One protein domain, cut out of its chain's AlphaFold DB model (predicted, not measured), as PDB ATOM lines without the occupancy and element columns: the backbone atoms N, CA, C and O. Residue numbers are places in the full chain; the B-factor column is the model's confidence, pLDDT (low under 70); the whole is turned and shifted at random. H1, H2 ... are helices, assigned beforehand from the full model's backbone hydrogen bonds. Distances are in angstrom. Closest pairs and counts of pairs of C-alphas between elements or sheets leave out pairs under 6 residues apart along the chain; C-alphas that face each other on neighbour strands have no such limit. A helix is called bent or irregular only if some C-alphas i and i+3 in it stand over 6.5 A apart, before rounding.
ATOM      1  N   LYS A 405     210.872 200.151 204.171       41.28
ATOM      2  CA  LYS A 405     210.256 199.389 205.277       41.28
ATOM      3  C   LYS A 405     209.032 198.584 204.824       41.28
ATOM      4  O   LYS A 405     208.845 197.462 205.289       41.28
ATOM      5  N   HIS A 406     208.230 199.124 203.904       42.38
ATOM      6  CA  HIS A 406     207.111 198.391 203.310       42.38
ATOM      7  C   HIS A 406     207.584 197.254 202.396       42.38
ATOM      8  O   HIS A 406     207.063 196.147 202.519       42.38
ATOM      9  N   SER A 407     208.604 197.477 201.558       45.53
ATOM     10  CA  SER A 407     209.186 196.435 200.700       45.53
ATOM     11  C   SER A 407     209.702 195.238 201.506       45.53
ATOM     12  O   SER A 407     209.297 194.116 201.233       45.53
ATOM     13  N   LEU A 408     210.480 195.465 202.570       46.81
ATOM     14  CA  LEU A 408     211.039 194.387 203.407       46.81
ATOM     15  C   LEU A 408     209.977 193.575 204.181       46.81
ATOM     16  O   LEU A 408     210.230 192.434 204.579       46.81
ATOM     17  N   LEU A 409     208.794 194.154 204.425       45.62
ATOM     18  CA  LEU A 409     207.644 193.468 205.026       45.62
ATOM     19  C   LEU A 409     206.841 192.674 203.989       45.62
ATOM     20  O   LEU A 409     206.421 191.551 204.273       45.62
ATOM     21  N   GLU A 410     206.654 193.233 202.793       52.47
ATOM     22  CA  GLU A 410     206.033 192.547 201.653       52.47
ATOM     23  C   GLU A 410     206.918 191.380 201.165       52.47
ATOM     24  O   GLU A 410     206.402 190.326 200.809       52.47
ATOM     25  N   GLU A 411     208.246 191.506 201.238       52.25
ATOM     26  CA  GLU A 411     209.208 190.445 200.905       52.25
ATOM     27  C   GLU A 411     209.211 189.305 201.936       52.25
ATOM     28  O   GLU A 411     209.138 188.138 201.553       52.25
ATOM     29  N   ARG A 412     209.253 189.610 203.245       53.50
ATOM     30  CA  ARG A 412     209.326 188.565 204.288       53.50
ATOM     31  C   ARG A 412     207.986 187.936 204.664       53.50
ATOM     32  O   ARG A 412     207.978 186.777 205.064       53.50
ATOM     33  N   TYR A 413     206.869 188.648 204.516       58.41
ATOM     34  CA  TYR A 413     205.541 188.158 204.921       58.41
ATOM     35  C   TYR A 413     204.465 188.321 203.830       58.41
ATOM     36  O   TYR A 413     203.272 188.159 204.098       58.41
ATOM     37  N   GLY A 414     204.847 188.603 202.579       58.91
ATOM     38  CA  GLY A 414     203.912 188.728 201.454       58.91
ATOM     39  C   GLY A 414     203.098 187.462 201.174       58.91
ATOM     40  O   GLY A 414     201.941 187.552 200.764       58.91
ATOM     41  N   HIS A 415     203.671 186.294 201.469       60.47
ATOM     42  CA  HIS A 415     203.028 184.984 201.340       60.47
ATOM     43  C   HIS A 415     201.950 184.711 202.408       60.47
ATOM     44  O   HIS A 415     201.169 183.775 202.256       60.47
ATOM     45  N   LEU A 416     201.876 185.516 203.476       68.69
ATOM     46  CA  LEU A 416     200.892 185.350 204.546       68.69
ATOM     47  C   LEU A 416     199.589 186.128 204.280       68.69
ATOM     48  O   LEU A 416     199.636 187.283 203.827       68.69
ATOM     49  N   PRO A 417     198.426 185.543 204.637       70.00
ATOM     50  CA  PRO A 417     197.141 186.231 204.711       70.00
ATOM     51  C   PRO A 417     197.202 187.613 205.373       70.00
ATOM     52  O   PRO A 417     197.879 187.826 206.380       70.00
ATOM     53  N   ARG A 418     196.431 188.566 204.834       66.19
ATOM     54  CA  ARG A 418     196.459 189.983 205.250       66.19
ATOM     55  C   ARG A 418     196.188 190.204 206.745       66.19
ATOM     56  O   ARG A 418     196.715 191.166 207.296       66.19
ATOM     57  N   PHE A 419     195.405 189.337 207.392       68.44
ATOM     58  CA  PHE A 419     195.128 189.421 208.830       68.44
ATOM     59  C   PHE A 419     196.351 189.045 209.690       68.44
ATOM     60  O   PHE A 419     196.607 189.697 210.700       68.44
ATOM     61  N   LEU A 420     197.171 188.084 209.245       70.50
ATOM     62  CA  LEU A 420     198.373 187.610 209.950       70.50
ATOM     63  C   LEU A 420     199.553 188.572 209.868       70.50
ATOM     64  O   LEU A 420     200.342 188.658 210.808       70.50
ATOM     65  N   ARG A 421     199.662 189.335 208.773       67.50
ATOM     66  CA  ARG A 421     200.748 190.312 208.575       67.50
ATOM     67  C   ARG A 421     200.831 191.356 209.698       67.50
ATOM     68  O   ARG A 421     201.900 191.903 209.927       67.50
ATOM     69  N   PHE A 422     199.731 191.628 210.406       69.12
ATOM     70  CA  PHE A 422     199.729 192.504 211.584       69.12
ATOM     71  C   PHE A 422     200.356 191.845 212.824       69.12
ATOM     72  O   PHE A 422     201.021 192.526 213.603       69.12
ATOM     73  N   PHE A 423     200.155 190.537 213.002       71.06
ATOM     74  CA  PHE A 423     200.614 189.779 214.166       71.06
ATOM     75  C   PHE A 423     202.076 189.341 214.035       71.06
ATOM     76  O   PHE A 423     202.848 189.561 214.961       71.06
ATOM     77  N   ALA A 424     202.496 188.849 212.863       67.31
ATOM     78  CA  ALA A 424     203.852 188.333 212.614       67.31
ATOM     79  C   ALA A 424     204.994 189.341 212.892       67.31
ATOM     80  O   ALA A 424     206.143 188.956 213.110       67.31
ATOM     81  N   ILE A 425     204.689 190.642 212.901       66.12
ATOM     82  CA  ILE A 425     205.648 191.718 213.195       66.12
ATOM     83  C   ILE A 425     205.866 191.878 214.710       66.12
ATOM     84  O   ILE A 425     206.962 192.263 215.125       66.12
ATOM     85  N   GLN A 426     204.857 191.570 215.531       73.06
ATOM     86  CA  GLN A 426     204.817 191.870 216.964       73.06
ATOM     87  C   GLN A 426     205.763 190.982 217.777       73.06
ATOM     88  O   GLN A 426     205.865 189.778 217.549       73.06
ATOM     89  N   ASN A 427     206.411 191.566 218.785       69.12
ATOM     90  CA  ASN A 427     207.375 190.839 219.614       69.12
ATOM     91  C   ASN A 427     206.702 189.785 220.509       69.12
ATOM     92  O   ASN A 427     207.238 188.691 220.640       69.12
ATOM     93  N   TRP A 428     205.504 190.052 221.046       78.12
ATOM     94  CA  TRP A 428     204.733 189.056 221.807       78.12
ATOM     95  C   TRP A 428     204.329 187.852 220.940       78.12
ATOM     96  O   TRP A 428     204.430 186.710 221.373       78.12
ATOM     97  N   PHE A 429     203.961 188.079 219.675       75.50
ATOM     98  CA  PHE A 429     203.582 186.994 218.767       75.50
ATOM     99  C   PHE A 429     204.780 186.095 218.437       75.50
ATOM    100  O   PHE A 429     204.634 184.880 218.373       75.50
ATOM    101  N   LYS A 430     205.984 186.670 218.311       75.31
ATOM    102  CA  LYS A 430     207.238 185.909 218.154       75.31
ATOM    103  C   LYS A 430     207.652 185.162 219.427       75.31
ATOM    104  O   LYS A 430     208.276 184.116 219.311       75.31
ATOM    105  N   LYS A 431     207.306 185.665 220.622       70.12
ATOM    106  CA  LYS A 431     207.485 184.923 221.886       70.12
ATOM    107  C   LYS A 431     206.579 183.685 221.934       70.12
ATOM    108  O   LYS A 431     207.057 182.612 222.278       70.12
ATOM    109  N   LEU A 432     205.305 183.827 221.553       66.88
ATOM    110  CA  LEU A 432     204.337 182.718 221.538       66.88
ATOM    111  C   LEU A 432     204.554 181.732 220.373       66.88
ATOM    112  O   LEU A 432     204.289 180.544 220.525       66.88
ATOM    113  N   PHE A 433     205.065 182.201 219.228       72.69
ATOM    114  CA  PHE A 433     205.353 181.383 218.044       72.69
ATOM    115  C   PHE A 433     206.796 181.615 217.538       72.69
ATOM    116  O   PHE A 433     206.994 182.324 216.545       72.69
ATOM    117  N   PRO A 434     207.821 181.010 218.178       61.44
ATOM    118  CA  PRO A 434     209.233 181.260 217.852       61.44
ATOM    119  C   PRO A 434     209.648 180.840 216.435       61.44
ATOM    120  O   PRO A 434     210.547 181.438 215.847       61.44
ATOM    121  N   LEU A 435     208.984 179.824 215.873       56.78
ATOM    122  CA  LEU A 435     209.219 179.289 214.525       56.78
ATOM    123  C   LEU A 435     207.962 179.435 213.657       56.78
ATOM    124  O   LEU A 435     207.430 178.463 213.121       56.78
ATOM    125  N   PHE A 436     207.441 180.660 213.566       60.66
ATOM    126  CA  PHE A 436     206.220 180.937 212.814       60.66
ATOM    127  C   PHE A 436     206.400 180.760 211.292       60.66
ATOM    128  O   PHE A 436     206.810 181.681 210.582       60.66
ATOM    129  N   THR A 437     206.003 179.587 210.801       62.50
ATOM    130  CA  THR A 437     205.890 179.238 209.377       62.50
ATOM    131  C   THR A 437     204.530 178.578 209.139       62.50
ATOM    132  O   THR A 437     204.091 177.771 209.958       62.50
ATOM    133  N   LEU A 438     203.871 178.853 208.006       60.12
ATOM    134  CA  LEU A 438     202.582 178.224 207.654       60.12
ATOM    135  C   LEU A 438     202.661 176.691 207.497       60.12
ATOM    136  O   LEU A 438     201.645 176.017 207.602       60.12
ATOM    137  N   GLU A 439     203.857 176.140 207.280       58.28
ATOM    138  CA  GLU A 439     204.114 174.692 207.278       58.28
ATOM    139  C   GLU A 439     204.162 174.097 208.696       58.28
ATOM    140  O   GLU A 439     203.762 172.954 208.893       58.28
ATOM    141  N   ALA A 440     204.620 174.871 209.688       59.41
ATOM    142  CA  ALA A 440     204.666 174.456 211.093       59.41
ATOM    143  C   ALA A 440     203.305 174.626 211.791       59.41
ATOM    144  O   ALA A 440     202.963 173.848 212.678       59.41
ATOM    145  N   TYR A 441     202.519 175.622 211.368       64.38
ATOM    146  CA  TYR A 441     201.191 175.922 211.908       64.38
ATOM    147  C   TYR A 441     200.166 176.119 210.774       64.38
ATOM    148  O   TYR A 441     199.774 177.257 210.490       64.38
ATOM    149  N   PRO A 442     199.701 175.036 210.118       62.94
ATOM    150  CA  PRO A 442     198.746 175.130 209.009       62.94
ATOM    151  C   PRO A 442     197.407 175.752 209.437       62.94
ATOM    152  O   PRO A 442     196.785 176.486 208.671       62.94
ATOM    153  N   GLU A 443     196.995 175.526 210.686       68.81
ATOM    154  CA  GLU A 443     195.757 176.058 211.270       68.81
ATOM    155  C   GLU A 443     195.750 177.594 211.329       68.81
ATOM    156  O   GLU A 443     194.721 178.221 211.064       68.81
ATOM    157  N   VAL A 444     196.914 178.222 211.555       67.31
ATOM    158  CA  VAL A 444     197.055 179.688 211.594       67.31
ATOM    159  C   VAL A 444     196.793 180.332 210.225       67.31
ATOM    160  O   VAL A 444     196.487 181.520 210.155       67.31
ATOM    161  N   GLY A 445     196.814 179.562 209.129       62.78
ATOM    162  CA  GLY A 445     196.384 180.031 207.808       62.78
ATOM    163  C   GLY A 445     194.916 180.488 207.750       62.78
ATOM    164  O   GLY A 445     194.551 181.239 206.842       62.78
ATOM    165  N   THR A 446     194.092 180.094 208.728       77.50
ATOM    166  CA  THR A 446     192.691 180.520 208.881       77.50
ATOM    167  C   THR A 446     192.499 181.393 210.124       77.50
ATOM    168  O   THR A 446     193.229 181.269 211.106       77.50
ATOM    169  N   VAL A 447     191.497 182.278 210.088       76.81
ATOM    170  CA  VAL A 447     191.125 183.129 211.234       76.81
ATOM    171  C   VAL A 447     190.708 182.274 212.436       76.81
ATOM    172  O   VAL A 447     191.185 182.504 213.545       76.81
ATOM    173  N   ASP A 448     189.892 181.246 212.196       80.19
ATOM    174  CA  ASP A 448     189.400 180.318 213.218       80.19
ATOM    175  C   ASP A 448     190.519 179.457 213.841       80.19
ATOM    176  O   ASP A 448     190.564 179.278 215.060       80.19
ATOM    177  N   GLY A 449     191.469 178.954 213.046       80.12
ATOM    178  CA  GLY A 449     192.586 178.156 213.569       80.12
ATOM    179  C   GLY A 449     193.590 178.989 214.372       80.12
ATOM    180  O   GLY A 449     193.989 178.585 215.464       80.12
ATOM    181  N   LEU A 450     193.914 180.210 213.914       81.69
ATOM    182  CA  LEU A 450     194.660 181.183 214.725       81.69
ATOM    183  C   LEU A 450     193.938 181.460 216.052       81.69
ATOM    184  O   LEU A 450     194.574 181.474 217.106       81.69
ATOM    185  N   ALA A 451     192.625 181.701 216.003       82.75
ATOM    186  CA  ALA A 451     191.853 182.022 217.195       82.75
ATOM    187  C   ALA A 451     191.811 180.853 218.187       82.75
ATOM    188  O   ALA A 451     191.977 181.066 219.386       82.75
ATOM    189  N   SER A 452     191.684 179.621 217.693       83.31
ATOM    190  CA  SER A 452     191.702 178.407 218.514       83.31
ATOM    191  C   SER A 452     193.025 178.228 219.261       83.31
ATOM    192  O   SER A 452     193.005 178.076 220.481       83.31
ATOM    193  N   LEU A 453     194.167 178.343 218.573       82.56
ATOM    194  CA  LEU A 453     195.495 178.225 219.195       82.56
ATOM    195  C   LEU A 453     195.753 179.324 220.234       82.56
ATOM    196  O   LEU A 453     196.283 179.062 221.311       82.56
ATOM    197  N   LEU A 454     195.339 180.558 219.939       82.81
ATOM    198  CA  LEU A 454     195.433 181.673 220.880       82.81
ATOM    199  C   LEU A 454     194.533 181.479 222.119       82.81
ATOM    200  O   LEU A 454     194.923 181.885 223.212       82.81
ATOM    201  N   LEU A 455     193.363 180.839 221.985       82.69
ATOM    202  CA  LEU A 455     192.499 180.481 223.121       82.69
ATOM    203  C   LEU A 455     193.107 179.404 224.022       82.69
ATOM    204  O   LEU A 455     192.936 179.470 225.239       82.69
ATOM    205  N   ASP A 456     193.798 178.424 223.443       82.62
ATOM    206  CA  ASP A 456     194.476 177.383 224.214       82.62
ATOM    207  C   ASP A 456     195.666 177.965 224.993       82.62
ATOM    208  O   ASP A 456     195.765 177.770 226.207       82.62
ATOM    209  N   LEU A 457     196.468 178.822 224.350       81.50
ATOM    210  CA  LEU A 457     197.549 179.568 225.007       81.50
ATOM    211  C   LEU A 457     197.053 180.521 226.110       81.50
ATOM    212  O   LEU A 457     197.776 180.754 227.077       81.50
ATOM    213  N   LEU A 458     195.827 181.056 226.026       81.06
ATOM    214  CA  LEU A 458     195.289 182.006 227.013       81.06
ATOM    215  C   LEU A 458     195.256 181.431 228.444       81.06
ATOM    216  O   LEU A 458     195.402 182.182 229.415       81.06
ATOM    217  N   LYS A 459     195.096 180.110 228.587       77.75
ATOM    218  CA  LYS A 459     195.088 179.430 229.892       77.75
ATOM    219  C   LYS A 459     196.475 179.407 230.537       77.75
ATOM    220  O   LYS A 459     196.584 179.688 231.728       77.75
ATOM    221  N   GLU A 460     197.517 179.148 229.755       77.88
ATOM    222  CA  GLU A 460     198.896 178.946 230.231       77.88
ATOM    223  C   GLU A 460     199.736 180.239 230.242       77.88
ATOM    224  O   GLU A 460     200.737 180.330 230.951       77.88
ATOM    225  N   ALA A 461     199.319 181.256 229.483       78.56
ATOM    226  CA  ALA A 461     200.049 182.504 229.283       78.56
ATOM    227  C   ALA A 461     200.170 183.409 230.530       78.56
ATOM    228  O   ALA A 461     199.310 183.428 231.417       78.56
ATOM    229  N   SER A 462     201.221 184.242 230.535       81.94
ATOM    230  CA  SER A 462     201.427 185.326 231.508       81.94
ATOM    231  C   SER A 462     200.318 186.389 231.427       81.94
ATOM    232  O   SER A 462     199.595 186.472 230.435       81.94
ATOM    233  N   TRP A 463     200.173 187.256 232.438       78.88
ATOM    234  CA  TRP A 463     199.163 188.328 232.393       78.88
ATOM    235  C   TRP A 463     199.382 189.331 231.246       78.88
ATOM    236  O   TRP A 463     198.402 189.833 230.698       78.88
ATOM    237  N   GLU A 464     200.630 189.591 230.851       77.19
ATOM    238  CA  GLU A 464     200.956 190.466 229.715       77.19
ATOM    239  C   GLU A 464     200.572 189.808 228.387       77.19
ATOM    240  O   GLU A 464     199.848 190.390 227.574       77.19
ATOM    241  N   ASP A 465     200.980 188.549 228.203       79.94
ATOM    242  CA  ASP A 465     200.656 187.772 227.009       79.94
ATOM    243  C   ASP A 465     199.141 187.547 226.898       79.94
ATOM    244  O   ASP A 465     198.586 187.687 225.812       79.94
ATOM    245  N   ARG A 466     198.434 187.316 228.014       82.62
ATOM    246  CA  ARG A 466     196.962 187.264 228.059       82.62
ATOM    247  C   ARG A 466     196.332 188.560 227.549       82.62
ATOM    248  O   ARG A 466     195.429 188.491 226.719       82.62
ATOM    249  N   VAL A 467     196.806 189.734 227.978       81.25
ATOM    250  CA  VAL A 467     196.322 191.034 227.467       81.25
ATOM    251  C   VAL A 467     196.579 191.169 225.961       81.25
ATOM    252  O   VAL A 467     195.685 191.588 225.219       81.25
ATOM    253  N   HIS A 468     197.749 190.755 225.473       79.88
ATOM    254  CA  HIS A 468     198.051 190.749 224.039       79.88
ATOM    255  C   HIS A 468     197.176 189.768 223.238       79.88
ATOM    256  O   HIS A 468     196.684 190.131 222.165       79.88
ATOM    257  N   ILE A 469     196.908 188.576 223.775       82.31
ATOM    258  CA  ILE A 469     195.987 187.588 223.200       82.31
ATOM    259  C   ILE A 469     194.556 188.145 223.159       82.31
ATOM    260  O   ILE A 469     193.899 188.024 222.126       82.31
ATOM    261  N   LEU A 470     194.074 188.818 224.212       81.19
ATOM    262  CA  LEU A 470     192.752 189.460 224.192       81.19
ATOM    263  C   LEU A 470     192.680 190.596 223.159       81.19
ATOM    264  O   LEU A 470     191.693 190.703 222.434       81.19
ATOM    265  N   HIS A 471     193.732 191.405 223.009       78.31
ATOM    266  CA  HIS A 471     193.806 192.395 221.927       78.31
ATOM    267  C   HIS A 471     193.834 191.762 220.528       78.31
ATOM    268  O   HIS A 471     193.279 192.338 219.587       78.31
ATOM    269  N   ALA A 472     194.437 190.581 220.375       80.88
ATOM    270  CA  ALA A 472     194.352 189.809 219.142       80.88
ATOM    271  C   ALA A 472     192.928 189.288 218.905       80.88
ATOM    272  O   ALA A 472     192.394 189.502 217.818       80.88
ATOM    273  N   MET A 473     192.277 188.717 219.926       79.81
ATOM    274  CA  MET A 473     190.872 188.299 219.860       79.81
ATOM    275  C   MET A 473     189.963 189.451 219.445       79.81
ATOM    276  O   MET A 473     189.216 189.291 218.487       79.81
ATOM    277  N   LEU A 474     190.084 190.631 220.067       77.25
ATOM    278  CA  LEU A 474     189.290 191.830 219.744       77.25
ATOM    279  C   LEU A 474     189.373 192.217 218.259       77.25
ATOM    280  O   LEU A 474     188.430 192.791 217.721       77.25
ATOM    281  N   ARG A 475     190.484 191.900 217.585       76.62
ATOM    282  CA  ARG A 475     190.660 192.130 216.147       76.62
ATOM    283  C   ARG A 475     190.066 191.016 215.277       76.62
ATOM    284  O   ARG A 475     189.732 191.286 214.129       76.62
ATOM    285  N   LEU A 476     189.972 189.794 215.800       77.06
ATOM    286  CA  LEU A 476     189.512 188.602 215.084       77.06
ATOM    287  C   LEU A 476     187.998 188.367 215.232       77.06
ATOM    288  O   LEU A 476     187.397 187.901 214.273       77.06
ATOM    289  N   VAL A 477     187.361 188.756 216.352       76.75
ATOM    290  CA  VAL A 477     185.905 188.578 216.603       76.75
ATOM    291  C   VAL A 477     184.984 188.849 215.393       76.75
ATOM    292  O   VAL A 477     184.097 188.027 215.179       76.75
ATOM    293  N   PRO A 478     185.125 189.928 214.586       73.75
ATOM    294  CA  PRO A 478     184.222 190.149 213.449       73.75
ATOM    295  C   PRO A 478     184.269 189.055 212.365       73.75
ATOM    296  O   PRO A 478     183.288 188.913 211.636       73.75
ATOM    297  N   ASP A 479     185.371 188.303 212.277       72.88
ATOM    298  CA  ASP A 479     185.655 187.291 211.249       72.88
ATOM    299  C   ASP A 479     185.690 185.846 211.814       72.88
ATOM    300  O   ASP A 479     186.006 184.910 211.079       72.88
ATOM    301  N   VAL A 480     185.401 185.652 213.109       77.00
ATOM    302  CA  VAL A 480     185.487 184.361 213.827       77.00
ATOM    303  C   VAL A 480     184.127 183.650 213.898       77.00
ATOM    304  O   VAL A 480     183.074 184.275 214.038       77.00
ATOM    305  N   SER A 481     184.154 182.320 213.824       78.69
ATOM    306  CA  SER A 481     182.989 181.436 213.951       78.69
ATOM    307  C   SER A 481     182.299 181.482 215.328       78.69
ATOM    308  O   SER A 481     182.922 181.658 216.377       78.69
TER     309      SER A 481
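This is residues 405 to 481 of the 857 residues of the protein "WD repeat domain 97" of Phyllostomus discolor (pale spear-nosed bat) (UniProt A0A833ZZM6). Two long helices, H4 and H5, lie side by side as a helical hairpin at one end of the domain, while H1 sits off at the other end, touching no helix. Between them are loops and two short helices, H2 near H5 and H3 at a corner with H4. The printed part has 77 residues with five named helices, H1 to H5 in order, and no named strand; the class is all helix. It is compact, with a radius of gyration of the C-alphas of 12.3 A and spans of 35 by 25 by 22 A.

H5, residues 463 to 479, touches H4, residues 447 to 460, at a shallow tilt of 22 degrees, opposite ways; the closest C-alphas, of Leu 458 and Arg 466, are 5.6 A apart. H3, residues 442 to 445, touches H4 only at the corner, by residues 449 to 453 of H4 alone, with the C-alphas of Val 444 and Leu 450 closest at 4.2 A. H2, residues 427 to 432, is close to H5 but not clearly touching, about perpendicular at 88 degrees; the closest C-alphas, of Trp 428 and Asp 465, are 6.7 A apart. H1, residues 405 to 413, is apart from the other four helices. Every O i to N i+4 pair is within hydrogen-bond range in H1 and H2, against 8 of 10 in H4 and 11 of 13 in H5; H3 is too short for such a pair.

H5 is 25.1 A long, has a kink of 27 degrees near residue 473, and is irregular: C-alphas 475 and 478 are 7.3 A apart. H4 is 20.9 A long, H1 12.2 A, H2 8.9 A and H3 5.6 A. H1 begins at C-alpha 405, (210.256, 199.389, 205.277), and H5 ends at C-alpha 479, (185.655, 187.291, 211.249).

The two C-alphas farthest apart, of Ser 407 and Lys 459, are 36.6 A apart. The printed part has no cut; H1 to H2 is a long link of 13 residues. Mean pLDDT of the printed part is 70.6, with 32 residues under 70, among them 405 to 416 and 434 to 445.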